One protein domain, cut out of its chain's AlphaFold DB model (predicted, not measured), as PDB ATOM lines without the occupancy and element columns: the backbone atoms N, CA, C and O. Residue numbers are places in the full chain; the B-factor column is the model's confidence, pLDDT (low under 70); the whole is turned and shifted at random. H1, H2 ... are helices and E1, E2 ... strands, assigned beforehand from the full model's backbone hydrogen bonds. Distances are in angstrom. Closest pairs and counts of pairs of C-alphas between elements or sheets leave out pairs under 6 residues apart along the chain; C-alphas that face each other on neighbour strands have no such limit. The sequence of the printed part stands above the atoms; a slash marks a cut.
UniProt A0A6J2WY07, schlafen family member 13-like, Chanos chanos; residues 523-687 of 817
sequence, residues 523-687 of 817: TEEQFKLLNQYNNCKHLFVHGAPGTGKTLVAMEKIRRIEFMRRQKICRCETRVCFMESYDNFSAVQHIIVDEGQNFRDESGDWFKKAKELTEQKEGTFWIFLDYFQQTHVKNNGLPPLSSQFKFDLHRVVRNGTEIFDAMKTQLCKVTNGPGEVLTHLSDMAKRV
ATOM      1  N   THR A 523     -30.767  11.515   4.198       83.06
ATOM      2  CA  THR A 523     -31.006  12.669   3.328       83.06
ATOM      3  C   THR A 523     -32.108  12.354   2.320       83.06
ATOM      4  O   THR A 523     -32.408  11.190   2.041       83.06
ATOM      5  N   GLU A 524     -32.696  13.385   1.710       80.62
ATOM      6  CA  GLU A 524     -33.712  13.199   0.668       80.62
ATOM      7  C   GLU A 524     -33.195  12.330  -0.496       80.62
ATOM      8  O   GLU A 524     -33.920  11.477  -1.006       80.62
ATOM      9  N   GLU A 525     -31.930  12.501  -0.895       86.69
ATOM     10  CA  GLU A 525     -31.283  11.711  -1.951       86.69
ATOM     11  C   GLU A 525     -31.149  10.236  -1.550       86.69
ATOM     12  O   GLU A 525     -31.534   9.352  -2.315       86.69
ATOM     13  N   GLN A 526     -30.680   9.962  -0.328       88.31
ATOM     14  CA  GLN A 526     -30.551   8.596   0.185       88.31
ATOM     15  C   GLN A 526     -31.922   7.922   0.346       88.31
ATOM     16  O   GLN A 526     -32.092   6.752  -0.004       88.31
ATOM     17  N   PHE A 527     -32.928   8.658   0.828       83.94
ATOM     18  CA  PHE A 527     -34.296   8.160   0.933       83.94
ATOM     19  C   PHE A 527     -34.892   7.852  -0.446       83.94
ATOM     20  O   PHE A 527     -35.519   6.803  -0.619       83.94
ATOM     21  N   LYS A 528     -34.687   8.722  -1.444       83.81
ATOM     22  CA  LYS A 528     -35.105   8.467  -2.833       83.81
ATOM     23  C   LYS A 528     -34.434   7.216  -3.384       83.81
ATOM     24  O   LYS A 528     -35.138   6.342  -3.880       83.81
ATOM     25  N   LEU A 529     -33.120   7.084  -3.227       88.81
ATOM     26  CA  LEU A 529     -32.362   5.905  -3.645       88.81
ATOM     27  C   LEU A 529     -32.939   4.614  -3.041       88.81
ATOM     28  O   LEU A 529     -33.294   3.682  -3.760       88.81
ATOM     29  N   LEU A 530     -33.129   4.573  -1.723       85.25
ATOM     30  CA  LEU A 530     -33.596   3.373  -1.025       85.25
ATOM     31  C   LEU A 530     -35.069   3.016  -1.268       85.25
ATOM     32  O   LEU A 530     -35.462   1.885  -0.974       85.25
ATOM     33  N   ASN A 531     -35.898   3.948  -1.746       77.88
ATOM     34  CA  ASN A 531     -37.328   3.706  -1.972       77.88
ATOM     35  C   ASN A 531     -37.706   3.646  -3.457       77.88
ATOM     36  O   ASN A 531     -38.409   2.725  -3.854       77.88
ATOM     37  N   GLN A 532     -37.253   4.589  -4.284       78.88
ATOM     38  CA  GLN A 532     -37.598   4.632  -5.712       78.88
ATOM     39  C   GLN A 532     -36.829   3.578  -6.506       78.88
ATOM     40  O   GLN A 532     -37.398   2.914  -7.368       78.88
ATOM     41  N   TYR A 533     -35.558   3.359  -6.163       82.94
ATOM     42  CA  TYR A 533     -34.721   2.372  -6.840       82.94
ATOM     43  C   TYR A 533     -34.762   1.010  -6.152       82.94
ATOM     44  O   TYR A 533     -34.072   0.097  -6.580       82.94
ATOM     45  N   ASN A 534     -35.586   0.807  -5.114       77.56
ATOM     46  CA  ASN A 534     -35.570  -0.427  -4.322       77.56
ATOM     47  C   ASN A 534     -35.735  -1.708  -5.171       77.56
ATOM     48  O   ASN A 534     -35.124  -2.731  -4.866       77.56
ATOM     49  N   ASN A 535     -36.511  -1.639  -6.256       79.69
ATOM     50  CA  ASN A 535     -36.743  -2.765  -7.166       79.69
ATOM     51  C   ASN A 535     -35.741  -2.834  -8.337       79.69
ATOM     52  O   ASN A 535     -35.811  -3.763  -9.141       79.69
ATOM     53  N   CYS A 536     -34.814  -1.878  -8.457       87.12
ATOM     54  CA  CYS A 536     -33.753  -1.917  -9.458       87.12
ATOM     55  C   CYS A 536     -32.782  -3.049  -9.119       87.12
ATOM     56  O   CYS A 536     -32.116  -3.024  -8.082       87.12
ATOM     57  N   LYS A 537     -32.702  -4.044 -10.007       90.44
ATOM     58  CA  LYS A 537     -31.813  -5.196  -9.839       90.44
ATOM     59  C   LYS A 537     -30.354  -4.823 -10.028       90.44
ATOM     60  O   LYS A 537     -29.537  -5.338  -9.293       90.44
ATOM     61  N   HIS A 538     -30.040  -3.904 -10.933       94.81
ATOM     62  CA  HIS A 538     -28.674  -3.459 -11.191       94.81
ATOM     63  C   HIS A 538     -28.597  -1.934 -11.077       94.81
ATOM     64  O   HIS A 538     -29.390  -1.240 -11.718       94.81
ATOM     65  N   LEU A 539     -27.706  -1.420 -10.226       96.50
ATOM     66  CA  LEU A 539     -27.561   0.018  -9.990       96.50
ATOM     67  C   LEU A 539     -26.141   0.382  -9.548       96.50
ATOM     68  O   LEU A 539     -25.590  -0.234  -8.635       96.50
ATOM     69  N   PHE A 540     -25.601   1.442 -10.142       97.31
ATOM     70  CA  PHE A 540     -24.386   2.103  -9.679       97.31
ATOM     71  C   PHE A 540     -24.762   3.286  -8.785       97.31
ATOM     72  O   PHE A 540     -25.587   4.118  -9.156       97.31
ATOM     73  N   VAL A 541     -24.185   3.373  -7.593       97.25
ATOM     74  CA  VAL A 541     -24.419   4.481  -6.663       97.25
ATOM     75  C   VAL A 541     -23.128   5.258  -6.513       97.25
ATOM     76  O   VAL A 541     -22.193   4.801  -5.858       97.25
ATOM     77  N   HIS A 542     -23.064   6.435  -7.121       95.56
ATOM     78  CA  HIS A 542     -21.888   7.290  -7.035       95.56
ATOM     79  C   HIS A 542     -22.089   8.273  -5.901       95.56
ATOM     80  O   HIS A 542     -23.171   8.825  -5.735       95.56
ATOM     81  N   GLY A 543     -21.060   8.541  -5.116       93.31
ATOM     82  CA  GLY A 543     -21.184   9.532  -4.058       93.31
ATOM     83  C   GLY A 543     -19.845  10.105  -3.678       93.31
ATOM     84  O   GLY A 543     -18.868   9.369  -3.570       93.31
ATOM     85  N   ALA A 544     -19.824  11.407  -3.413       91.12
ATOM     86  CA  ALA A 544     -18.654  12.053  -2.839       91.12
ATOM     87  C   ALA A 544     -18.326  11.477  -1.442       91.12
ATOM     88  O   ALA A 544     -19.178  10.823  -0.813       91.12
ATOM     89  N   PRO A 545     -17.120  11.729  -0.918       89.88
ATOM     90  CA  PRO A 545     -16.768  11.302   0.428       89.88
ATOM     91  C   PRO A 545     -17.716  11.898   1.473       89.88
ATOM     92  O   PRO A 545     -18.159  13.037   1.342       89.88
ATOM     93  N   GLY A 546     -18.068  11.116   2.495       85.44
ATOM     94  CA  GLY A 546     -18.959  11.572   3.569       85.44
ATOM     95  C   GLY A 546     -20.452  11.635   3.210       85.44
ATOM     96  O   GLY A 546     -21.260  12.034   4.044       85.44
ATOM     97  N   THR A 547     -20.858  11.194   2.011       89.44
ATOM     98  CA  THR A 547     -22.278  11.127   1.593       89.44
ATOM     99  C   THR A 547     -23.058   9.934   2.157       89.44
ATOM    100  O   THR A 547     -24.237   9.768   1.859       89.44
ATOM    101  N   GLY A 548     -22.426   9.084   2.972       86.62
ATOM    102  CA  GLY A 548     -23.093   7.963   3.642       86.62
ATOM    103  C   GLY A 548     -23.360   6.729   2.770       86.62
ATOM    104  O   GLY A 548     -24.254   5.957   3.100       86.62
ATOM    105  N   LYS A 549     -22.589   6.509   1.695       90.12
ATOM    106  CA  LYS A 549     -22.711   5.344   0.789       90.12
ATOM    107  C   LYS A 549     -22.798   3.999   1.521       90.12
ATOM    108  O   LYS A 549     -23.800   3.311   1.380       90.12
ATOM    109  N   THR A 550     -21.819   3.677   2.367       85.56
ATOM    110  CA  THR A 550     -21.794   2.433   3.159       85.56
ATOM    111  C   THR A 550     -23.032   2.287   4.043       85.56
ATOM    112  O   THR A 550     -23.589   1.206   4.175       85.56
ATOM    113  N   LEU A 551     -23.527   3.390   4.612       83.38
ATOM    114  CA  LEU A 551     -24.740   3.386   5.430       83.38
ATOM    115  C   LEU A 551     -25.986   3.065   4.587       83.38
ATOM    116  O   LEU A 551     -26.832   2.282   5.016       83.38
ATOM    117  N   VAL A 552     -26.068   3.587   3.361       88.69
ATOM    118  CA  VAL A 552     -27.119   3.219   2.402       88.69
ATOM    119  C   VAL A 552     -26.983   1.760   1.956       88.69
ATOM    120  O   VAL A 552     -27.995   1.068   1.841       88.69
ATOM    121  N   ALA A 553     -25.761   1.275   1.731       89.69
ATOM    122  CA  ALA A 553     -25.492  -0.116   1.376       89.69
ATOM    123  C   ALA A 553     -25.982  -1.070   2.473       89.69
ATOM    124  O   ALA A 553     -26.758  -1.982   2.191       89.69
ATOM    125  N   MET A 554     -25.624  -0.805   3.731       84.50
ATOM    126  CA  MET A 554     -26.069  -1.587   4.887       84.50
ATOM    127  C   MET A 554     -27.593  -1.578   5.040       84.50
ATOM    128  O   MET A 554     -28.205  -2.625   5.244       84.50
ATOM    129  N   GLU A 555     -28.232  -0.419   4.872       82.31
ATOM    130  CA  GLU A 555     -29.692  -0.324   4.912       82.31
ATOM    131  C   GLU A 555     -30.349  -1.092   3.750       82.31
ATOM    132  O   GLU A 555     -31.389  -1.732   3.927       82.31
ATOM    133  N   LYS A 556     -29.731  -1.111   2.561       86.69
ATOM    134  CA  LYS A 556     -30.197  -1.936   1.441       86.69
ATOM    135  C   LYS A 556     -30.106  -3.432   1.764       86.69
ATOM    136  O   LYS A 556     -31.079  -4.142   1.500       86.69
ATOM    137  N   ILE A 557     -28.995  -3.895   2.346       84.69
ATOM    138  CA  ILE A 557     -28.826  -5.287   2.809       84.69
ATOM    139  C   ILE A 557     -29.938  -5.630   3.799       84.69
ATOM    140  O   ILE A 557     -30.683  -6.586   3.580       84.69
ATOM    141  N   ARG A 558     -30.115  -4.792   4.829       77.88
ATOM    142  CA  ARG A 558     -31.135  -4.987   5.862       77.88
ATOM    143  C   ARG A 558     -32.526  -5.135   5.252       77.88
ATOM    144  O   ARG A 558     -33.248  -6.062   5.602       77.88
ATOM    145  N   ARG A 559     -32.908  -4.270   4.305       77.19
ATOM    146  CA  ARG A 559     -34.209  -4.363   3.613       77.19
ATOM    147  C   ARG A 559     -34.368  -5.669   2.833       77.19
ATOM    148  O   ARG A 559     -35.465  -6.223   2.830       77.19
ATOM    149  N   ILE A 560     -33.310  -6.173   2.192       77.88
ATOM    150  CA  ILE A 560     -33.335  -7.462   1.480       77.88
ATOM    151  C   ILE A 560     -33.555  -8.621   2.462       77.88
ATOM    152  O   ILE A 560     -34.477  -9.412   2.254       77.88
ATOM    153  N   GLU A 561     -32.775  -8.705   3.543       73.31
ATOM    154  CA  GLU A 561     -32.914  -9.759   4.566       73.31
ATOM    155  C   GLU A 561     -34.326  -9.787   5.157       73.31
ATOM    156  O   GLU A 561     -34.964 -10.837   5.291       73.31
ATOM    157  N   PHE A 562     -34.846  -8.594   5.436       65.00
ATOM    158  CA  PHE A 562     -36.154  -8.394   6.025       65.00
ATOM    159  C   PHE A 562     -37.304  -8.850   5.120       65.00
ATOM    160  O   PHE A 562     -38.278  -9.451   5.580       65.00
ATOM    161  N   MET A 563     -37.178  -8.607   3.812       60.84
ATOM    162  CA  MET A 563     -38.134  -9.097   2.820       60.84
ATOM    163  C   MET A 563     -38.111 -10.625   2.694       60.84
ATOM    164  O   MET A 563     -39.154 -11.214   2.412       60.84
ATOM    165  N   ARG A 564     -36.956 -11.274   2.903       61.22
ATOM    166  CA  ARG A 564     -36.784 -12.723   2.680       61.22
ATOM    167  C   ARG A 564     -36.900 -13.589   3.937       61.22
ATOM    168  O   ARG A 564     -36.919 -14.808   3.806       61.22
ATOM    169  N   ARG A 565     -37.012 -12.993   5.131       56.50
ATOM    170  CA  ARG A 565     -37.049 -13.702   6.430       56.50
ATOM    171  C   ARG A 565     -35.818 -14.599   6.668       56.50
ATOM    172  O   ARG A 565     -35.922 -15.619   7.342       56.50
ATOM    173  N   GLN A 566     -34.660 -14.228   6.120       56.09
ATOM    174  CA  GLN A 566     -33.400 -14.965   6.268       56.09
ATOM    175  C   GLN A 566     -32.286 -14.004   6.695       56.09
ATOM    176  O   GLN A 566     -32.118 -12.955   6.082       56.09
ATOM    177  N   LYS A 567     -31.525 -14.373   7.734       54.62
ATOM    178  CA  LYS A 567     -30.303 -13.673   8.166       54.62
ATOM    179  C   LYS A 567     -29.083 -14.396   7.599       54.62
ATOM    180  O   LYS A 567     -28.432 -15.157   8.309       54.62
ATOM    181  N   ILE A 568     -28.836 -14.246   6.301       67.50
ATOM    182  CA  ILE A 568     -27.682 -14.863   5.635       67.50
ATOM    183  C   ILE A 568     -27.000 -13.784   4.793       67.50
ATOM    184  O   ILE A 568     -27.207 -13.692   3.584       67.50
ATOM    185  N   CYS A 569     -26.202 -12.945   5.450       78.56
ATOM    186  CA  CYS A 569     -25.293 -12.007   4.804       78.56
ATOM    187  C   CYS A 569     -23.852 -12.420   5.113       78.56
ATOM    188  O   CYS A 569     -23.518 -12.736   6.254       78.56
ATOM    189  N   ARG A 570     -22.996 -12.416   4.089       83.12
ATOM    190  CA  ARG A 570     -21.569 -12.728   4.193       83.12
ATOM    191  C   ARG A 570     -20.778 -11.542   3.645       83.12
ATOM    192  O   ARG A 570     -21.027 -11.123   2.519       83.12
ATOM    193  N   CYS A 571     -19.859 -11.003   4.442       85.19
ATOM    194  CA  CYS A 571     -18.924  -9.968   4.008       85.19
ATOM    195  C   CYS A 571     -17.627 -10.642   3.554       85.19
ATOM    196  O   CYS A 571     -17.096 -11.474   4.283       85.19
ATOM    197  N   GLU A 572     -17.139 -10.311   2.360       87.50
ATOM    198  CA  GLU A 572     -15.934 -10.905   1.779       87.50
ATOM    199  C   GLU A 572     -15.111  -9.855   1.043       87.50
ATOM    200  O   GLU A 572     -15.647  -8.891   0.493       87.50
ATOM    201  N   THR A 573     -13.797 -10.069   0.988       88.06
ATOM    202  CA  THR A 573     -12.931  -9.245   0.141       88.06
ATOM    203  C   THR A 573     -13.079  -9.653  -1.322       88.06
ATOM    204  O   THR A 573     -13.402 -10.799  -1.645       88.06
ATOM    205  N   ARG A 574     -12.746  -8.744  -2.243       89.69
ATOM    206  CA  ARG A 574     -12.683  -9.078  -3.672       89.69
ATOM    207  C   ARG A 574     -11.672 -10.194  -3.977       89.69
ATOM    208  O   ARG A 574     -11.872 -10.924  -4.941       89.69
ATOM    209  N   VAL A 575     -10.608 -10.353  -3.183       87.75
ATOM    210  CA  VAL A 575      -9.655 -11.470  -3.343       87.75
ATOM    211  C   VAL A 575     -10.380 -12.791  -3.102       87.75
ATOM    212  O   VAL A 575     -10.496 -13.599  -4.020       87.75
ATOM    213  N   CYS A 576     -10.966 -12.949  -1.914       88.69
ATOM    214  CA  CYS A 576     -11.664 -14.166  -1.503       88.69
ATOM    215  C   CYS A 576     -12.867 -14.471  -2.407       88.69
ATOM    216  O   CYS A 576     -13.115 -15.626  -2.756       88.69
ATOM    217  N   PHE A 577     -13.583 -13.433  -2.858       90.06
ATOM    218  CA  PHE A 577     -14.671 -13.588  -3.821       90.06
ATOM    219  C   PHE A 577     -14.195 -14.218  -5.133       90.06
ATOM    220  O   PHE A 577     -14.939 -14.986  -5.737       90.06
ATOM    221  N   MET A 578     -12.972 -13.933  -5.588       89.62
ATOM    222  CA  MET A 578     -12.459 -14.438  -6.864       89.62
ATOM    223  C   MET A 578     -11.898 -15.860  -6.788       89.62
ATOM    224  O   MET A 578     -12.036 -16.591  -7.766       89.62
ATOM    225  N   GLU A 579     -11.366 -16.289  -5.643       84.81
ATOM    226  CA  GLU A 579     -10.651 -17.569  -5.485       84.81
ATOM    227  C   GLU A 579     -11.503 -18.835  -5.701       84.81
ATOM    228  O   GLU A 579     -10.956 -19.901  -5.968       84.81
ATOM    229  N   SER A 580     -12.836 -18.765  -5.628       71.25
ATOM    230  CA  SER A 580     -13.703 -19.935  -5.876       71.25
ATOM    231  C   SER A 580     -15.078 -19.527  -6.407       71.25
ATOM    232  O   SER A 580     -15.734 -18.648  -5.856       71.25
ATOM    233  N   TYR A 581     -15.530 -20.100  -7.527       68.62
ATOM    234  CA  TYR A 581     -16.867 -19.817  -8.080       68.62
ATOM    235  C   TYR A 581     -17.957 -20.581  -7.314       68.62
ATOM    236  O   TYR A 581     -18.951 -19.989  -6.891       68.62
ATOM    237  N   ASP A 582     -17.715 -21.865  -7.035       72.12
ATOM    238  CA  ASP A 582     -18.685 -22.766  -6.399       72.12
ATOM    239  C   ASP A 582     -19.088 -22.324  -4.987       72.12
ATOM    240  O   ASP A 582     -20.249 -22.467  -4.601       72.12
ATOM    241  N   ASN A 583     -18.179 -21.678  -4.251       78.06
ATOM    242  CA  ASN A 583     -18.437 -21.178  -2.896       78.06
ATOM    243  C   ASN A 583     -19.479 -20.049  -2.837       78.06
ATOM    244  O   ASN A 583     -20.034 -19.785  -1.770       78.06
ATOM    245  N   PHE A 584     -19.764 -19.391  -3.966       85.50
ATOM    246  CA  PHE A 584     -20.770 -18.329  -4.067       85.50
ATOM    247  C   PHE A 584     -21.970 -18.730  -4.934       85.50
ATOM    248  O   PHE A 584     -22.895 -17.938  -5.111       85.50
ATOM    249  N   SER A 585     -22.020 -19.985  -5.392       81.81
ATOM    250  CA  SER A 585     -23.117 -20.539  -6.198       81.81
ATOM    251  C   SER A 585     -24.475 -20.527  -5.495       81.81
ATOM    252  O   SER A 585     -25.488 -20.682  -6.166       81.81
ATOM    253  N   ALA A 586     -24.535 -20.292  -4.177       84.25
ATOM    254  CA  ALA A 586     -25.765 -20.113  -3.395       84.25
ATOM    255  C   ALA A 586     -26.174 -18.634  -3.213       84.25
ATOM    256  O   ALA A 586     -27.355 -18.351  -3.022       84.25
ATOM    257  N   VAL A 587     -25.267 -17.670  -3.419       87.06
ATOM    258  CA  VAL A 587     -25.539 -16.229  -3.244       87.06
ATOM    259  C   VAL A 587     -26.491 -15.703  -4.314       87.06
ATOM    260  O   VAL A 587     -26.273 -15.926  -5.501       87.06
ATOM    261  N   GLN A 588     -27.554 -15.016  -3.895       88.50
ATOM    262  CA  GLN A 588     -28.528 -14.396  -4.800       88.50
ATOM    263  C   GLN A 588     -28.314 -12.893  -4.965       88.50
ATOM    264  O   GLN A 588     -28.508 -12.370  -6.053       88.50
ATOM    265  N   HIS A 589     -27.955 -12.182  -3.900       91.19
ATOM    266  CA  HIS A 589     -27.798 -10.730  -3.917       91.19
ATOM    267  C   HIS A 589     -26.338 -10.384  -3.635       91.19
ATOM    268  O   HIS A 589     -25.745 -10.947  -2.718       91.19
ATOM    269  N   ILE A 590     -25.773  -9.460  -4.407       94.12
ATOM    270  CA  ILE A 590     -24.407  -8.966  -4.259       94.12
ATOM    271  C   ILE A 590     -24.468  -7.446  -4.126       94.12
ATOM    272  O   ILE A 590     -25.029  -6.746  -4.968       94.12
ATOM    273  N   ILE A 591     -23.884  -6.929  -3.053       94.81
ATOM    274  CA  ILE A 591     -23.686  -5.497  -2.860       94.81
ATOM    275  C   ILE A 591     -22.191  -5.268  -2.713       94.81
ATOM    276  O   ILE A 591     -21.533  -5.955  -1.937       94.81
ATOM    277  N   VAL A 592     -21.663  -4.337  -3.498       95.00
ATOM    278  CA  VAL A 592     -20.241  -4.013  -3.555       95.00
ATOM    279  C   VAL A 592     -20.052  -2.613  -2.997       95.00
ATOM    280  O   VAL A 592     -20.646  -1.671  -3.519       95.00
ATOM    281  N   ASP A 593     -19.236  -2.478  -1.957       92.62
ATOM    282  CA  ASP A 593     -18.781  -1.182  -1.449       92.62
ATOM    283  C   ASP A 593     -17.348  -0.910  -1.919       92.62
ATOM    284  O   ASP A 593     -16.577  -1.846  -2.136       92.62
ATOM    285  N   GLU A 594     -17.003   0.365  -2.103       90.62
ATOM    286  CA  GLU A 594     -15.677   0.813  -2.563       90.62
ATOM    287  C   GLU A 594     -15.191   0.145  -3.873       90.62
ATOM    288  O   GLU A 594     -13.990  -0.059  -4.083       90.62
ATOM    289  N   GLY A 595     -16.114  -0.189  -4.787       92.31
ATOM    290  CA  GLY A 595     -15.820  -0.988  -5.987       92.31
ATOM    291  C   GLY A 595     -14.776  -0.372  -6.929       92.31
ATOM    292  O   GLY A 595     -14.098  -1.086  -7.661       92.31
ATOM    293  N   GLN A 596     -14.578   0.948  -6.882       91.62
ATOM    294  CA  GLN A 596     -13.549   1.647  -7.655       91.62
ATOM    295  C   GLN A 596     -12.119   1.311  -7.213       91.62
ATOM    296  O   GLN A 596     -11.191   1.551  -7.979       91.62
ATOM    297  N   ASN A 597     -11.941   0.804  -5.985       90.69
ATOM    298  CA  ASN A 597     -10.647   0.387  -5.444       90.69
ATOM    299  C   ASN A 597     -10.343  -1.100  -5.712       90.69
ATOM    300  O   ASN A 597      -9.278  -1.598  -5.327       90.69
ATOM    301  N   PHE A 598     -11.265  -1.833  -6.345       91.81
ATOM    302  CA  PHE A 598     -11.001  -3.198  -6.781       91.81
ATOM    303  C   PHE A 598     -10.053  -3.182  -7.976       91.81
ATOM    304  O   PHE A 598     -10.027  -2.234  -8.750       91.81
ATOM    305  N   ARG A 599      -9.257  -4.243  -8.113       88.44
ATOM    306  CA  ARG A 599      -8.350  -4.454  -9.244       88.44
ATOM    307  C   ARG A 599      -8.738  -5.738  -9.957       88.44
ATOM    308  O   ARG A 599      -9.126  -6.705  -9.301       88.44
ATOM    309  N   ASP A 600      -8.622  -5.745 -11.277       84.25
ATOM    310  CA  ASP A 600      -8.965  -6.877 -12.151       84.25
ATOM    311  C   ASP A 600      -7.829  -7.907 -12.311       84.25
ATOM    312  O   ASP A 600      -7.960  -8.882 -13.046       84.25
ATOM    313  N   GLU A 601      -6.727  -7.737 -11.575       86.69
ATOM    314  CA  GLU A 601      -5.535  -8.599 -11.607       86.69
ATOM    315  C   GLU A 601      -5.847 -10.075 -11.278       86.69
ATOM    316  O   GLU A 601      -5.145 -10.970 -11.738       86.69
ATOM    317  N   SER A 602      -6.909 -10.346 -10.507       83.38
ATOM    318  CA  SER A 602      -7.386 -11.707 -10.193       83.38
ATOM    319  C   SER A 602      -8.571 -12.160 -11.065       83.38
ATOM    320  O   SER A 602      -9.281 -13.091 -10.687       83.38
ATOM    321  N   GLY A 603      -8.820 -11.489 -12.192       86.56
ATOM    322  CA  GLY A 603      -9.922 -11.761 -13.117       86.56
ATOM    323  C   GLY A 603     -11.080 -10.759 -13.036       86.56
ATOM    324  O   GLY A 603     -11.133  -9.881 -12.171       86.56
ATOM    325  N   ASP A 604     -12.037 -10.922 -13.952       91.56
ATOM    326  CA  ASP A 604     -13.198 -10.043 -14.118       91.56
ATOM    327  C   ASP A 604     -14.264 -10.297 -13.035       91.56
ATOM    328  O   ASP A 604     -15.216 -11.069 -13.197       91.56
ATOM    329  N   TRP A 605     -14.070  -9.648 -11.888       93.25
ATOM    330  CA  TRP A 605     -14.985  -9.730 -10.751       93.25
ATOM    331  C   TRP A 605     -16.376  -9.175 -11.077       93.25
ATOM    332  O   TRP A 605     -17.368  -9.682 -10.545       93.25
ATOM    333  N   PHE A 606     -16.462  -8.165 -11.950       95.12
ATOM    334  CA  PHE A 606     -17.721  -7.530 -12.322       95.12
ATOM    335  C   PHE A 606     -18.589  -8.508 -13.108       95.12
ATOM    336  O   PHE A 606     -19.748  -8.724 -12.753       95.12
ATOM    337  N   LYS A 607     -18.010  -9.165 -14.119       93.38
ATOM    338  CA  LYS A 607     -18.688 -10.207 -14.894       93.38
ATOM    339  C   LYS A 607     -19.138 -11.363 -14.004       93.38
ATOM    340  O   LYS A 607     -20.305 -11.740 -14.069       93.38
ATOM    341  N   LYS A 608     -18.267 -11.862 -13.117       92.44
ATOM    342  CA  LYS A 608     -18.619 -12.933 -12.169       92.44
ATOM    343  C   LYS A 608     -19.819 -12.555 -11.290       92.44
ATOM    344  O   LYS A 608     -20.754 -13.340 -11.151       92.44
ATOM    345  N   ALA A 609     -19.808 -11.360 -10.698       93.62
ATOM    346  CA  ALA A 609     -20.898 -10.891  -9.841       93.62
ATOM    347  C   ALA A 609     -22.209 -10.681 -10.619       93.62
ATOM    348  O   ALA A 609     -23.289 -11.047 -10.144       93.62
ATOM    349  N   LYS A 610     -22.112 -10.143 -11.837       94.25
ATOM    350  CA  LYS A 610     -23.252  -9.955 -12.732       94.25
ATOM    351  C   LYS A 610     -23.900 -11.289 -13.111       94.25
ATOM    352  O   LYS A 610     -25.101 -11.443 -12.929       94.25
ATOM    353  N   GLU A 611     -23.116 -12.276 -13.537       92.81
ATOM    354  CA  GLU A 611     -23.628 -13.602 -13.916       92.81
ATOM    355  C   GLU A 611     -24.337 -14.308 -12.749       92.81
ATOM    356  O   GLU A 611     -25.455 -14.798 -12.912       92.81
ATOM    357  N   LEU A 612     -23.733 -14.313 -11.552       91.81
ATOM    358  CA  LEU A 612     -24.320 -14.947 -10.362       91.81
ATOM    359  C   LEU A 612     -25.661 -14.321  -9.956       91.81
ATOM    360  O   LEU A 612     -26.577 -15.023  -9.520       91.81
ATOM    361  N   THR A 613     -25.777 -12.996 -10.075       93.12
ATOM    362  CA  THR A 613     -27.004 -12.277  -9.715       93.12
ATOM    363  C   THR A 613     -28.078 -12.405 -10.791       93.12
ATOM    364  O   THR A 613     -29.237 -12.627 -10.445       93.12
ATOM    365  N   GLU A 614     -27.729 -12.352 -12.079       92.50
ATOM    366  CA  GLU A 614     -28.675 -12.532 -13.191       92.50
ATOM    367  C   GLU A 614     -29.300 -13.932 -13.192       92.50
ATOM    368  O   GLU A 614     -30.521 -14.046 -13.276       92.50
ATOM    369  N   GLN A 615     -28.507 -14.988 -12.969       88.12
ATOM    370  CA  GLN A 615     -28.999 -16.375 -12.901       88.12
ATOM    371  C   GLN A 615     -30.105 -16.596 -11.856       88.12
ATOM    372  O   GLN A 615     -30.883 -17.543 -11.961       88.12
ATOM    373  N   LYS A 616     -30.175 -15.747 -10.827       87.69
ATOM    374  CA  LYS A 616     -31.092 -15.899  -9.688       87.69
ATOM    375  C   LYS A 616     -32.034 -14.724  -9.501       87.69
ATOM    376  O   LYS A 616     -32.645 -14.596  -8.433       87.69
ATOM    377  N   GLU A 617     -32.128 -13.847 -10.498       88.69
ATOM    378  CA  GLU A 617     -32.955 -12.640 -10.435       88.69
ATOM    379  C   GLU A 617     -32.643 -11.784  -9.190       88.69
ATOM    380  O   GLU A 617     -33.523 -11.257  -8.503       88.69
ATOM    381  N   GLY A 618     -31.352 -11.715  -8.876       89.88
ATOM    382  CA  GLY A 618     -30.754 -11.076  -7.722       89.88
ATOM    383  C   GLY A 618     -30.667  -9.557  -7.790       89.88
ATOM    384  O   GLY A 618     -31.034  -8.916  -8.771       89.88
ATOM    385  N   THR A 619     -30.143  -8.970  -6.715       92.31
ATOM    386  CA  THR A 619     -29.788  -7.543  -6.664       92.31
ATOM    387  C   THR A 619     -28.278  -7.421  -6.759       92.31
ATOM    388  O   THR A 619     -27.586  -8.081  -5.996       92.31
ATOM    389  N   PHE A 620     -27.798  -6.568  -7.654       95.88
ATOM    390  CA  PHE A 620     -26.407  -6.219  -7.871       95.88
ATOM    391  C   PHE A 620     -26.224  -4.700  -7.789       95.88
ATOM    392  O   PHE A 620     -26.513  -3.972  -8.739       95.88
ATOM    393  N   TRP A 621     -25.824  -4.198  -6.622       97.38
ATOM    394  CA  TRP A 621     -25.601  -2.763  -6.404       97.38
ATOM    395  C   TRP A 621     -24.128  -2.492  -6.136       97.38
ATOM    396  O   TRP A 621     -23.510  -3.207  -5.348       97.38
ATOM    397  N   ILE A 622     -23.581  -1.452  -6.761       97.25
ATOM    398  CA  ILE A 622     -22.166  -1.092  -6.638       97.25
ATOM    399  C   ILE A 622     -22.066   0.354  -6.169       97.25
ATOM    400  O   ILE A 622     -22.484   1.272  -6.873       97.25
ATOM    401  N   PHE A 623     -21.515   0.553  -4.981       96.31
ATOM    402  CA  PHE A 623     -21.256   1.861  -4.399       96.31
ATOM    403  C   PHE A 623     -19.838   2.302  -4.759       96.31
ATOM    404  O   PHE A 623     -18.873   1.562  -4.559       96.31
ATOM    405  N   LEU A 624     -19.728   3.503  -5.328       94.69
ATOM    406  CA  LEU A 624     -18.504   4.017  -5.931       94.69
ATOM    407  C   LEU A 624     -18.172   5.424  -5.430       94.69
ATOM    408  O   LEU A 624     -19.026   6.314  -5.379       94.69
ATOM    409  N   ASP A 625     -16.894   5.633  -5.123       93.06
ATOM    410  CA  ASP A 625     -16.295   6.947  -4.880       93.06
ATOM    411  C   ASP A 625     -15.071   7.163  -5.770       93.06
ATOM    412  O   ASP A 625     -13.923   6.984  -5.356       93.06
ATOM    413  N   TYR A 626     -15.300   7.565  -7.018       91.81
ATOM    414  CA  TYR A 626     -14.205   7.835  -7.952       91.81
ATOM    415  C   TYR A 626     -13.247   8.933  -7.461       91.81
ATOM    416  O   TYR A 626     -12.084   8.942  -7.867       91.81
ATOM    417  N   PHE A 627     -13.667   9.817  -6.543       92.31
ATOM    418  CA  PHE A 627     -12.745  10.784  -5.951       92.31
ATOM    419  C   PHE A 627     -11.705  10.118  -5.036       92.31
ATOM    420  O   PHE A 627     -10.596  10.630  -4.889       92.31
ATOM    421  N   GLN A 628     -12.028   8.963  -4.454       91.38
ATOM    422  CA  GLN A 628     -11.161   8.208  -3.543       91.38
ATOM    423  C   GLN A 628     -10.500   6.995  -4.196       91.38
ATOM    424  O   GLN A 628     -10.037   6.093  -3.497       91.38
ATOM    425  N   GLN A 629     -10.422   6.950  -5.527       91.06
ATOM    426  CA  GLN A 629      -9.654   5.915  -6.203       91.06
ATOM    427  C   GLN A 629      -8.158   6.106  -5.917       91.06
ATOM    428  O   GLN A 629      -7.531   7.070  -6.355       91.06
ATOM    429  N   THR A 630      -7.567   5.169  -5.181       87.81
ATOM    430  CA  THR A 630      -6.173   5.283  -4.724       87.81
ATOM    431  C   THR A 630      -5.189   4.500  -5.600       87.81
ATOM    432  O   THR A 630      -4.072   4.212  -5.178       87.81
ATOM    433  N   HIS A 631      -5.552   4.104  -6.818       88.50
ATOM    434  CA  HIS A 631      -4.651   3.412  -7.745       88.50
ATOM    435  C   HIS A 631      -4.944   3.766  -9.201       88.50
ATOM    436  O   HIS A 631      -6.015   4.258  -9.538       88.50
ATOM    437  N   VAL A 632      -3.989   3.447 -10.076       87.19
ATOM    438  CA  VAL A 632      -4.106   3.638 -11.535       87.19
ATOM    439  C   VAL A 632      -4.290   2.338 -12.314       87.19
ATOM    440  O   VAL A 632      -4.322   2.342 -13.537       87.19
ATOM    441  N   LYS A 633      -4.377   1.211 -11.602       89.19
ATOM    442  CA  LYS A 633      -4.708  -0.094 -12.183       89.19
ATOM    443  C   LYS A 633      -6.162  -0.120 -12.657       89.19
ATOM    444  O   LYS A 633      -6.976   0.642 -12.131       89.19
ATOM    445  N   ASN A 634      -6.464  -0.997 -13.613       88.44
ATOM    446  CA  ASN A 634      -7.830  -1.217 -14.068       88.44
ATOM    447  C   ASN A 634      -8.678  -1.780 -12.918       88.44
ATOM    448  O   ASN A 634      -8.208  -2.600 -12.128       88.44
ATOM    449  N   ASN A 635      -9.906  -1.282 -12.798       89.75
ATOM    450  CA  ASN A 635     -10.818  -1.642 -11.717       89.75
ATOM    451  C   ASN A 635     -11.884  -2.660 -12.133       89.75
ATOM    452  O   ASN A 635     -12.650  -3.105 -11.285       89.75
ATOM    453  N   GLY A 636     -11.928  -3.054 -13.410       91.38
ATOM    454  CA  GLY A 636     -12.896  -4.024 -13.929       91.38
ATOM    455  C   GLY A 636     -14.326  -3.487 -14.055       91.38
ATOM    456  O   GLY A 636     -15.225  -4.243 -14.407       91.38
ATOM    457  N   LEU A 637     -14.563  -2.199 -13.779       93.38
ATOM    458  CA  LEU A 637     -15.878  -1.580 -13.941       93.38
ATOM    459  C   LEU A 637     -16.154  -1.268 -15.421       93.38
ATOM    460  O   LEU A 637     -15.235  -0.899 -16.158       93.38
ATOM    461  N   PRO A 638     -17.420  -1.341 -15.872       93.56
ATOM    462  CA  PRO A 638     -17.782  -0.897 -17.212       93.56
ATOM    463  C   PRO A 638     -17.597   0.627 -17.368       93.56
ATOM    464  O   PRO A 638     -17.627   1.354 -16.370       93.56
ATOM    465  N   PRO A 639     -17.468   1.141 -18.608       91.25
ATOM    466  CA  PRO A 639     -17.408   2.580 -18.873       91.25
ATOM    467  C   PRO A 639     -18.608   3.333 -18.287       91.25
ATOM    468  O   PRO A 639     -19.715   2.794 -18.255       91.25
ATOM    469  N   LEU A 640     -18.414   4.593 -17.877       89.50
ATOM    470  CA  LEU A 640     -19.458   5.409 -17.233       89.50
ATOM    471  C   LEU A 640     -20.742   5.520 -18.064       89.50
ATOM    472  O   LEU A 640     -21.834   5.418 -17.510       89.50
ATOM    473  N   SER A 641     -20.621   5.670 -19.381       89.19
ATOM    474  CA  SER A 641     -21.744   5.689 -20.331       89.19
ATOM    475  C   SER A 641     -22.623   4.432 -20.304       89.19
ATOM    476  O   SER A 641     -23.784   4.487 -20.701       89.19
ATOM    477  N   SER A 642     -22.094   3.305 -19.820       92.00
ATOM    478  CA  SER A 642     -22.812   2.028 -19.690       92.00
ATOM    479  C   SER A 642     -23.374   1.785 -18.283       92.00
ATOM    480  O   SER A 642     -23.966   0.736 -18.030       92.00
ATOM    481  N   GLN A 643     -23.188   2.725 -17.351       93.69
ATOM    482  CA  GLN A 643     -23.623   2.589 -15.964       93.69
ATOM    483  C   GLN A 643     -24.984   3.257 -15.742       93.69
ATOM    484  O   GLN A 643     -25.118   4.480 -15.810       93.69
ATOM    485  N   PHE A 644     -26.004   2.462 -15.407       94.44
ATOM    486  CA  PHE A 644     -27.257   3.000 -14.878       94.44
ATOM    487  C   PHE A 644     -27.029   3.447 -13.431       94.44
ATOM    488  O   PHE A 644     -26.877   2.600 -12.545       94.44
ATOM    489  N   LYS A 645     -26.938   4.765 -13.206       93.31
ATOM    490  CA  LYS A 645     -26.414   5.329 -11.955       93.31
ATOM    491  C   LYS A 645     -27.368   6.260 -11.209       93.31
ATOM    492  O   LYS A 645     -28.236   6.895 -11.803       93.31
ATOM    493  N   PHE A 646     -27.133   6.375  -9.906       95.00
ATOM    494  CA  PHE A 646     -27.706   7.377  -9.014       95.00
ATOM    495  C   PHE A 646     -26.583   8.093  -8.259       95.00
ATOM    496  O   PHE A 646     -25.732   7.436  -7.661       95.00
ATOM    497  N   ASP A 647     -26.606   9.425  -8.240       94.88
ATOM    498  CA  ASP A 647     -25.550  10.215  -7.613       94.88
ATOM    499  C   ASP A 647     -25.991  10.789  -6.250       94.88
ATOM    500  O   ASP A 647     -27.067  11.372  -6.118       94.88
ATOM    501  N   LEU A 648     -25.127  10.670  -5.241       94.06
ATOM    502  CA  LEU A 648     -25.264  11.243  -3.901       94.06
ATOM    503  C   LEU A 648     -24.339  12.455  -3.753       94.06
ATOM    504  O   LEU A 648     -23.147  12.396  -4.065       94.06
ATOM    505  N   HIS A 649     -24.889  13.572  -3.287       92.19
ATOM    506  CA  HIS A 649     -24.202  14.865  -3.210       92.19
ATOM    507  C   HIS A 649     -24.172  15.430  -1.785       92.19
ATOM    508  O   HIS A 649     -23.330  16.270  -1.460       92.19
ATOM    509  N   ARG A 650     -25.096  14.994  -0.928       90.12
ATOM    510  CA  ARG A 650     -25.232  15.499   0.444       90.12
ATOM    511  C   ARG A 650     -24.259  14.835   1.407       90.12
ATOM    512  O   ARG A 650     -24.413  13.658   1.720       90.12
ATOM    513  N   VAL A 651     -23.291  15.603   1.902       86.38
ATOM    514  CA  VAL A 651     -22.337  15.170   2.931       86.38
ATOM    515  C   VAL A 651     -22.985  15.284   4.305       86.38
ATOM    516  O   VAL A 651     -23.510  16.339   4.663       86.38
ATOM    517  N   VAL A 652     -22.952  14.183   5.054       82.81
ATOM    518  CA  VAL A 652     -23.614  14.037   6.363       82.81
ATOM    519  C   VAL A 652     -22.647  13.745   7.509       82.81
ATOM    520  O   VAL A 652     -23.092  13.656   8.647       82.81
ATOM    521  N   ARG A 653     -21.360  13.515   7.211       79.31
ATOM    522  CA  ARG A 653     -20.406  12.942   8.174       79.31
ATOM    523  C   ARG A 653     -19.360  13.914   8.705       79.31
ATOM    524  O   ARG A 653     -19.007  13.831   9.873       79.31
ATOM    525  N   ASN A 654     -18.815  14.764   7.841       87.44
ATOM    526  CA  ASN A 654     -17.651  15.587   8.159       87.44
ATOM    527  C   ASN A 654     -18.094  16.986   8.601       87.44
ATOM    528  O   ASN A 654     -18.918  17.602   7.921       87.44
ATOM    529  N   GLY A 655     -17.507  17.503   9.685       82.75
ATOM    530  CA  GLY A 655     -17.666  18.896  10.113       82.75
ATOM    531  C   GLY A 655     -17.378  19.893   8.983       82.75
ATOM    532  O   GLY A 655     -16.594  19.601   8.078       82.75
ATOM    533  N   THR A 656     -18.019  21.064   9.008       86.50
ATOM    534  CA  THR A 656     -17.940  22.043   7.913       86.50
ATOM    535  C   THR A 656     -16.509  22.482   7.586       86.50
ATOM    536  O   THR A 656     -16.185  22.587   6.409       86.50
ATOM    537  N   GLU A 657     -15.625  22.657   8.575       91.81
ATOM    538  CA  GLU A 657     -14.217  23.020   8.328       91.81
ATOM    539  C   GLU A 657     -13.440  21.911   7.602       91.81
ATOM    540  O   GLU A 657     -12.665  22.171   6.678       91.81
ATOM    541  N   ILE A 658     -13.683  20.652   7.978       93.88
ATOM    542  CA  ILE A 658     -13.095  19.485   7.307       93.88
ATOM    543  C   ILE A 658     -13.647  19.388   5.884       93.88
ATOM    544  O   ILE A 658     -12.896  19.166   4.933       93.88
ATOM    545  N   PHE A 659     -14.954  19.594   5.721       93.69
ATOM    546  CA  PHE A 659     -15.608  19.604   4.422       93.69
ATOM    547  C   PHE A 659     -15.038  20.683   3.487       93.69
ATOM    548  O   PHE A 659     -14.794  20.400   2.314       93.69
ATOM    549  N   ASP A 660     -14.751  21.886   3.983       93.19
ATOM    550  CA  ASP A 660     -14.133  22.954   3.187       93.19
ATOM    551  C   ASP A 660     -12.709  22.583   2.733       93.19
ATOM    552  O   ASP A 660     -12.334  22.781   1.564       93.19
ATOM    553  N   ALA A 661     -11.931  21.941   3.611       93.88
ATOM    554  CA  ALA A 661     -10.629  21.381   3.253       93.88
ATOM    555  C   ALA A 661     -10.760  20.275   2.187       93.88
ATOM    556  O   ALA A 661     -10.008  20.254   1.206       93.88
ATOM    557  N   MET A 662     -11.753  19.390   2.322       94.56
ATOM    558  CA  MET A 662     -12.069  18.354   1.334       94.56
ATOM    559  C   MET A 662     -12.492  18.952  -0.006       94.56
ATOM    560  O   MET A 662     -12.036  18.478  -1.043       94.56
ATOM    561  N   LYS A 663     -13.302  20.016  -0.018       92.44
ATOM    562  CA  LYS A 663     -13.752  20.698  -1.240       92.44
ATOM    563  C   LYS A 663     -12.579  21.212  -2.067       92.44
ATOM    564  O   LYS A 663     -12.564  21.062  -3.287       92.44
ATOM    565  N   THR A 664     -11.547  21.717  -1.396       90.25
ATOM    566  CA  THR A 664     -10.289  22.109  -2.045       90.25
ATOM    567  C   THR A 664      -9.588  20.918  -2.709       90.25
ATOM    568  O   THR A 664      -9.042  21.057  -3.803       90.25
ATOM    569  N   GLN A 665      -9.602  19.735  -2.082       90.81
ATOM    570  CA  GLN A 665      -9.020  18.519  -2.665       90.81
ATOM    571  C   GLN A 665      -9.885  17.935  -3.792       90.81
ATOM    572  O   GLN A 665      -9.330  17.510  -4.802       90.81
ATOM    573  N   LEU A 666     -11.220  17.984  -3.683       92.38
ATOM    574  CA  LEU A 666     -12.145  17.575  -4.749       92.38
ATOM    575  C   LEU A 666     -11.828  18.313  -6.056       92.38
ATOM    576  O   LEU A 666     -11.661  17.673  -7.089       92.38
ATOM    577  N   CYS A 667     -11.635  19.636  -5.999       88.25
ATOM    578  CA  CYS A 667     -11.250  20.429  -7.171       88.25
ATOM    579  C   CYS A 667      -9.918  19.969  -7.788       88.25
ATOM    580  O   CYS A 667      -9.788  19.922  -9.009       88.25
ATOM    581  N   LYS A 668      -8.931  19.586  -6.965       89.19
ATOM    582  CA  LYS A 668      -7.635  19.088  -7.457       89.19
ATOM    583  C   LYS A 668      -7.753  17.731  -8.144       89.19
ATOM    584  O   LYS A 668      -7.076  17.513  -9.141       89.19
ATOM    585  N   VAL A 669      -8.611  16.842  -7.634       87.56
ATOM    586  CA  VAL A 669      -8.887  15.531  -8.249       87.56
ATOM    587  C   VAL A 669      -9.543  15.694  -9.625       87.56
ATOM    588  O   VAL A 669      -9.303  14.891 -10.519       87.56
ATOM    589  N   THR A 670     -10.339  16.747  -9.828       85.69
ATOM    590  CA  THR A 670     -11.085  16.969 -11.080       85.69
ATOM    591  C   THR A 670     -10.280  17.605 -12.219       85.69
ATOM    592  O   THR A 670     -10.842  17.896 -13.272       85.69
ATOM    593  N   ASN A 671      -8.979  17.843 -12.039       72.12
ATOM    594  CA  ASN A 671      -8.153  18.517 -13.039       72.12
ATOM    595  C   ASN A 671      -7.693  17.546 -14.144       72.12
ATOM    596  O   ASN A 671      -6.738  16.797 -13.954       72.12
ATOM    597  N   GLY A 672      -8.334  17.593 -15.316       63.62
ATOM    598  CA  GLY A 672      -7.879  16.901 -16.530       63.62
ATOM    599  C   GLY A 672      -9.007  16.538 -17.512       63.62
ATOM    600  O   GLY A 672     -10.181  16.752 -17.208       63.62
ATOM    601  N   PRO A 673      -8.676  16.001 -18.702       52.06
ATOM    602  CA  PRO A 673      -9.657  15.566 -19.699       52.06
ATOM    603  C   PRO A 673     -10.140  14.121 -19.465       52.06
ATOM    604  O   PRO A 673      -9.355  13.251 -19.098       52.06
ATOM    605  N   GLY A 674     -11.421  13.841 -19.733       77.44
ATOM    606  CA  GLY A 674     -11.985  12.482 -19.728       77.44
ATOM    607  C   GLY A 674     -13.396  12.407 -19.137       77.44
ATOM    608  O   GLY A 674     -13.755  13.207 -18.280       77.44
ATOM    609  N   GLU A 675     -14.185  11.416 -19.569       76.75
ATOM    610  CA  GLU A 675     -15.590  11.231 -19.156       76.75
ATOM    611  C   GLU A 675     -15.752  11.159 -17.624       76.75
ATOM    612  O   GLU A 675     -16.646  11.788 -17.054       76.75
ATOM    613  N   VAL A 676     -14.834  10.459 -16.942       82.19
ATOM    614  CA  VAL A 676     -14.802  10.358 -15.473       82.19
ATOM    615  C   VAL A 676     -14.540  11.707 -14.821       82.19
ATOM    616  O   VAL A 676     -15.242  12.075 -13.883       82.19
ATOM    617  N   LEU A 677     -13.579  12.474 -15.330       85.69
ATOM    618  CA  LEU A 677     -13.240  13.776 -14.763       85.69
ATOM    619  C   LEU A 677     -14.367  14.787 -14.977       85.69
ATOM    620  O   LEU A 677     -14.707  15.492 -14.035       85.69
ATOM    621  N   THR A 678     -15.027  14.790 -16.142       86.50
ATOM    622  CA  THR A 678     -16.220  15.621 -16.383       86.50
ATOM    623  C   THR A 678     -17.337  15.297 -15.393       86.50
ATOM    624  O   THR A 678     -17.904  16.201 -14.778       86.50
ATOM    625  N   HIS A 679     -17.615  14.009 -15.180       90.19
ATOM    626  CA  HIS A 679     -18.604  13.581 -14.197       90.19
ATOM    627  C   HIS A 679     -18.233  14.023 -12.772       90.19
ATOM    628  O   HIS A 679     -19.084  14.565 -12.061       90.19
ATOM    629  N   LEU A 680     -16.969  13.862 -12.368       90.94
ATOM    630  CA  LEU A 680     -16.491  14.293 -11.055       90.94
ATOM    631  C   LEU A 680     -16.526  15.819 -10.893       90.94
ATOM    632  O   LEU A 680     -16.898  16.297  -9.824       90.94
ATOM    633  N   SER A 681     -16.206  16.594 -11.933       90.69
ATOM    634  CA  SER A 681     -16.334  18.057 -11.912       90.69
ATOM    635  C   SER A 681     -17.774  18.487 -11.653       90.69
ATOM    636  O   SER A 681     -18.015  19.403 -10.866       90.69
ATOM    637  N   ASP A 682     -18.745  17.831 -12.286       90.00
ATOM    638  CA  ASP A 682     -20.158  18.147 -12.089       90.00
ATOM    639  C   ASP A 682     -20.668  17.720 -10.714       90.00
ATOM    640  O   ASP A 682     -21.422  18.473 -10.089       90.00
ATOM    641  N   MET A 683     -20.210  16.576 -10.197       91.69
ATOM    642  CA  MET A 683     -20.472  16.188  -8.812       91.69
ATOM    643  C   MET A 683     -19.883  17.216  -7.841       91.69
ATOM    644  O   MET A 683     -20.616  17.747  -7.011       91.69
ATOM    645  N   ALA A 684     -18.602  17.574  -7.972       91.38
ATOM    646  CA  ALA A 684     -17.907  18.495  -7.067       91.38
ATOM    647  C   ALA A 684     -18.594  19.870  -6.953       91.38
ATOM    648  O   ALA A 684     -18.607  20.460  -5.873       91.38
ATOM    649  N   LYS A 685     -19.229  20.358  -8.031       90.50
ATOM    650  CA  LYS A 685     -20.029  21.599  -8.020       90.50
ATOM    651  C   LYS A 685     -21.300  21.500  -7.168       90.50
ATOM    652  O   LYS A 685     -21.775  22.519  -6.673       90.50
ATOM    653  N   ARG A 686     -21.881  20.304  -7.041       91.50
ATOM    654  CA  ARG A 686     -23.173  20.061  -6.376       91.50
ATOM    655  C   ARG A 686     -23.040  19.569  -4.939       91.50
ATOM    656  O   ARG A 686     -24.018  19.626  -4.194       91.50
ATOM    657  N   VAL A 687     -21.865  19.065  -4.563       92.19
ATOM    658  CA  VAL A 687     -21.612  18.538  -3.220       92.19
ATOM    659  C   VAL A 687     -21.818  19.634  -2.174       92.19
ATOM    660  O   VAL A 687     -21.297  20.745  -2.295       92.19
TER     661      VAL A 687
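This is residues 523 to 687 of the 817 residues of the protein "schlafen family member 13-like" of Chanos chanos (UniProt A0A6J2WY07). A small parallel sheet of four short strands makes the middle of a three-layered body, with helices H1 and H2 over one face and H4 over the other. At one end of the longest axis the helical hairpin of H5 and H6 is set off from this body, and only H6 grazes the sheet; the short helix H3 packs on H4, off the sheet. The printed part has 165 residues with six named helices and four named strands, in the order H1, E1, H2, H3, E2, H4, E3, E4, H5, H6; the sheet's order is E2, E3, E1, E4, all parallel, and the class of the domain is mixed, helices and strands. It is compact, with a radius of gyration of the C-alphas of 16.3 A, and spans 45 by 34 by 25 A.

Begin at C-alpha 524, at (-33.712, 13.199, 0.668), where H1 starts and runs to residue 532. Next find C-alpha 538 at (-28.674, -3.459, -11.191); from there E1, residues 538 to 543, covers 16.6 A. H2, residues 549 to 564, is the longest helix by residues, 23.0 A from first to last C-alpha. H3 is residues 574 to 579, and E2 is residues 590 to 592. H4, residues 605 to 614, covers 14.2 A. E3 is residues 620 to 624, 13.1 A long, and E4 is residues 645 to 648. H5, residues 656 to 669, covers 19.6 A, and H6, residues 675 to 686, covers 17.3 A and ends at C-alpha 686, (-23.173, 20.061, -6.376).

Look first at the sheet, whose edge strands are E2 and E4. E2 and E3 are parallel at 4 degrees, with N 592 and O 621 2.8 A apart, within hydrogen-bond range. E3 and E1 are parallel at 16 degrees, with N 541 and O 622 at 2.8 A. E1 and E4 are parallel at 29 degrees, with N 648 and O 542 at 2.7 A. H2 and H4 lie on opposite faces and both run along the strands. H2 has a height over the sheet of 8.5 A and lies over E3 and E1, only just, with 3 of its C-alphas falling on each; its C-alpha 549 is 6.4 A from that of Phe 623. H4 has a height over the sheet of 8.3 A and lies over E2 and E3, only just, with 3 C-alphas on each; the closest C-alphas of H4 and E3 are those of Thr 613 and Phe 620, 6.4 A apart. E2, H4 and E3 form a strand-helix-strand unit, two parallel neighbour strands with a helix between them in the chain, and E1, H2, H3 and E2 form a split one, with E3 between its strands; both crossovers are right-handed. H1 is on the sheet, and it only just touches H2, with 3 pairs of C-alphas within 8 A, the closest Gln 526 and Val 552 at 6.8 A; they run the same way at a shallow tilt of 28 degrees. H3 is not on the sheet and only just touches H4, with 3 pairs of C-alphas within 8 A, the closest Met 578 and Trp 605 at 6.6 A, about perpendicular at 78 degrees. H5 and H6 touch as a hairpin, opposite ways at a shallow tilt of 24 degrees, through residues 663 to 667 of H5 and 681 to 684 of H6 alone; their closest C-alphas are those of Leu 666 and Ala 684, 6.3 A apart. H6 only grazes the sheet, with residues 680 to 686, and H5 is not on it. Every O i to N i+4 pair is within hydrogen-bond range in H1, H2, H3, H4 and H5; in H6, 7 of 8 are.

The two C-alphas farthest apart are those of Asp 582 and Glu 657, 48.3 A. The printed part has no cut. Its long links are E2 to H4, residues 593 to 604, and E3 to E4, residues 625 to 644. The mean pLDDT of the printed part is 86.8; look for values under 70 at residues 562 to 568, 581 and 672 to 673 of this predicted model.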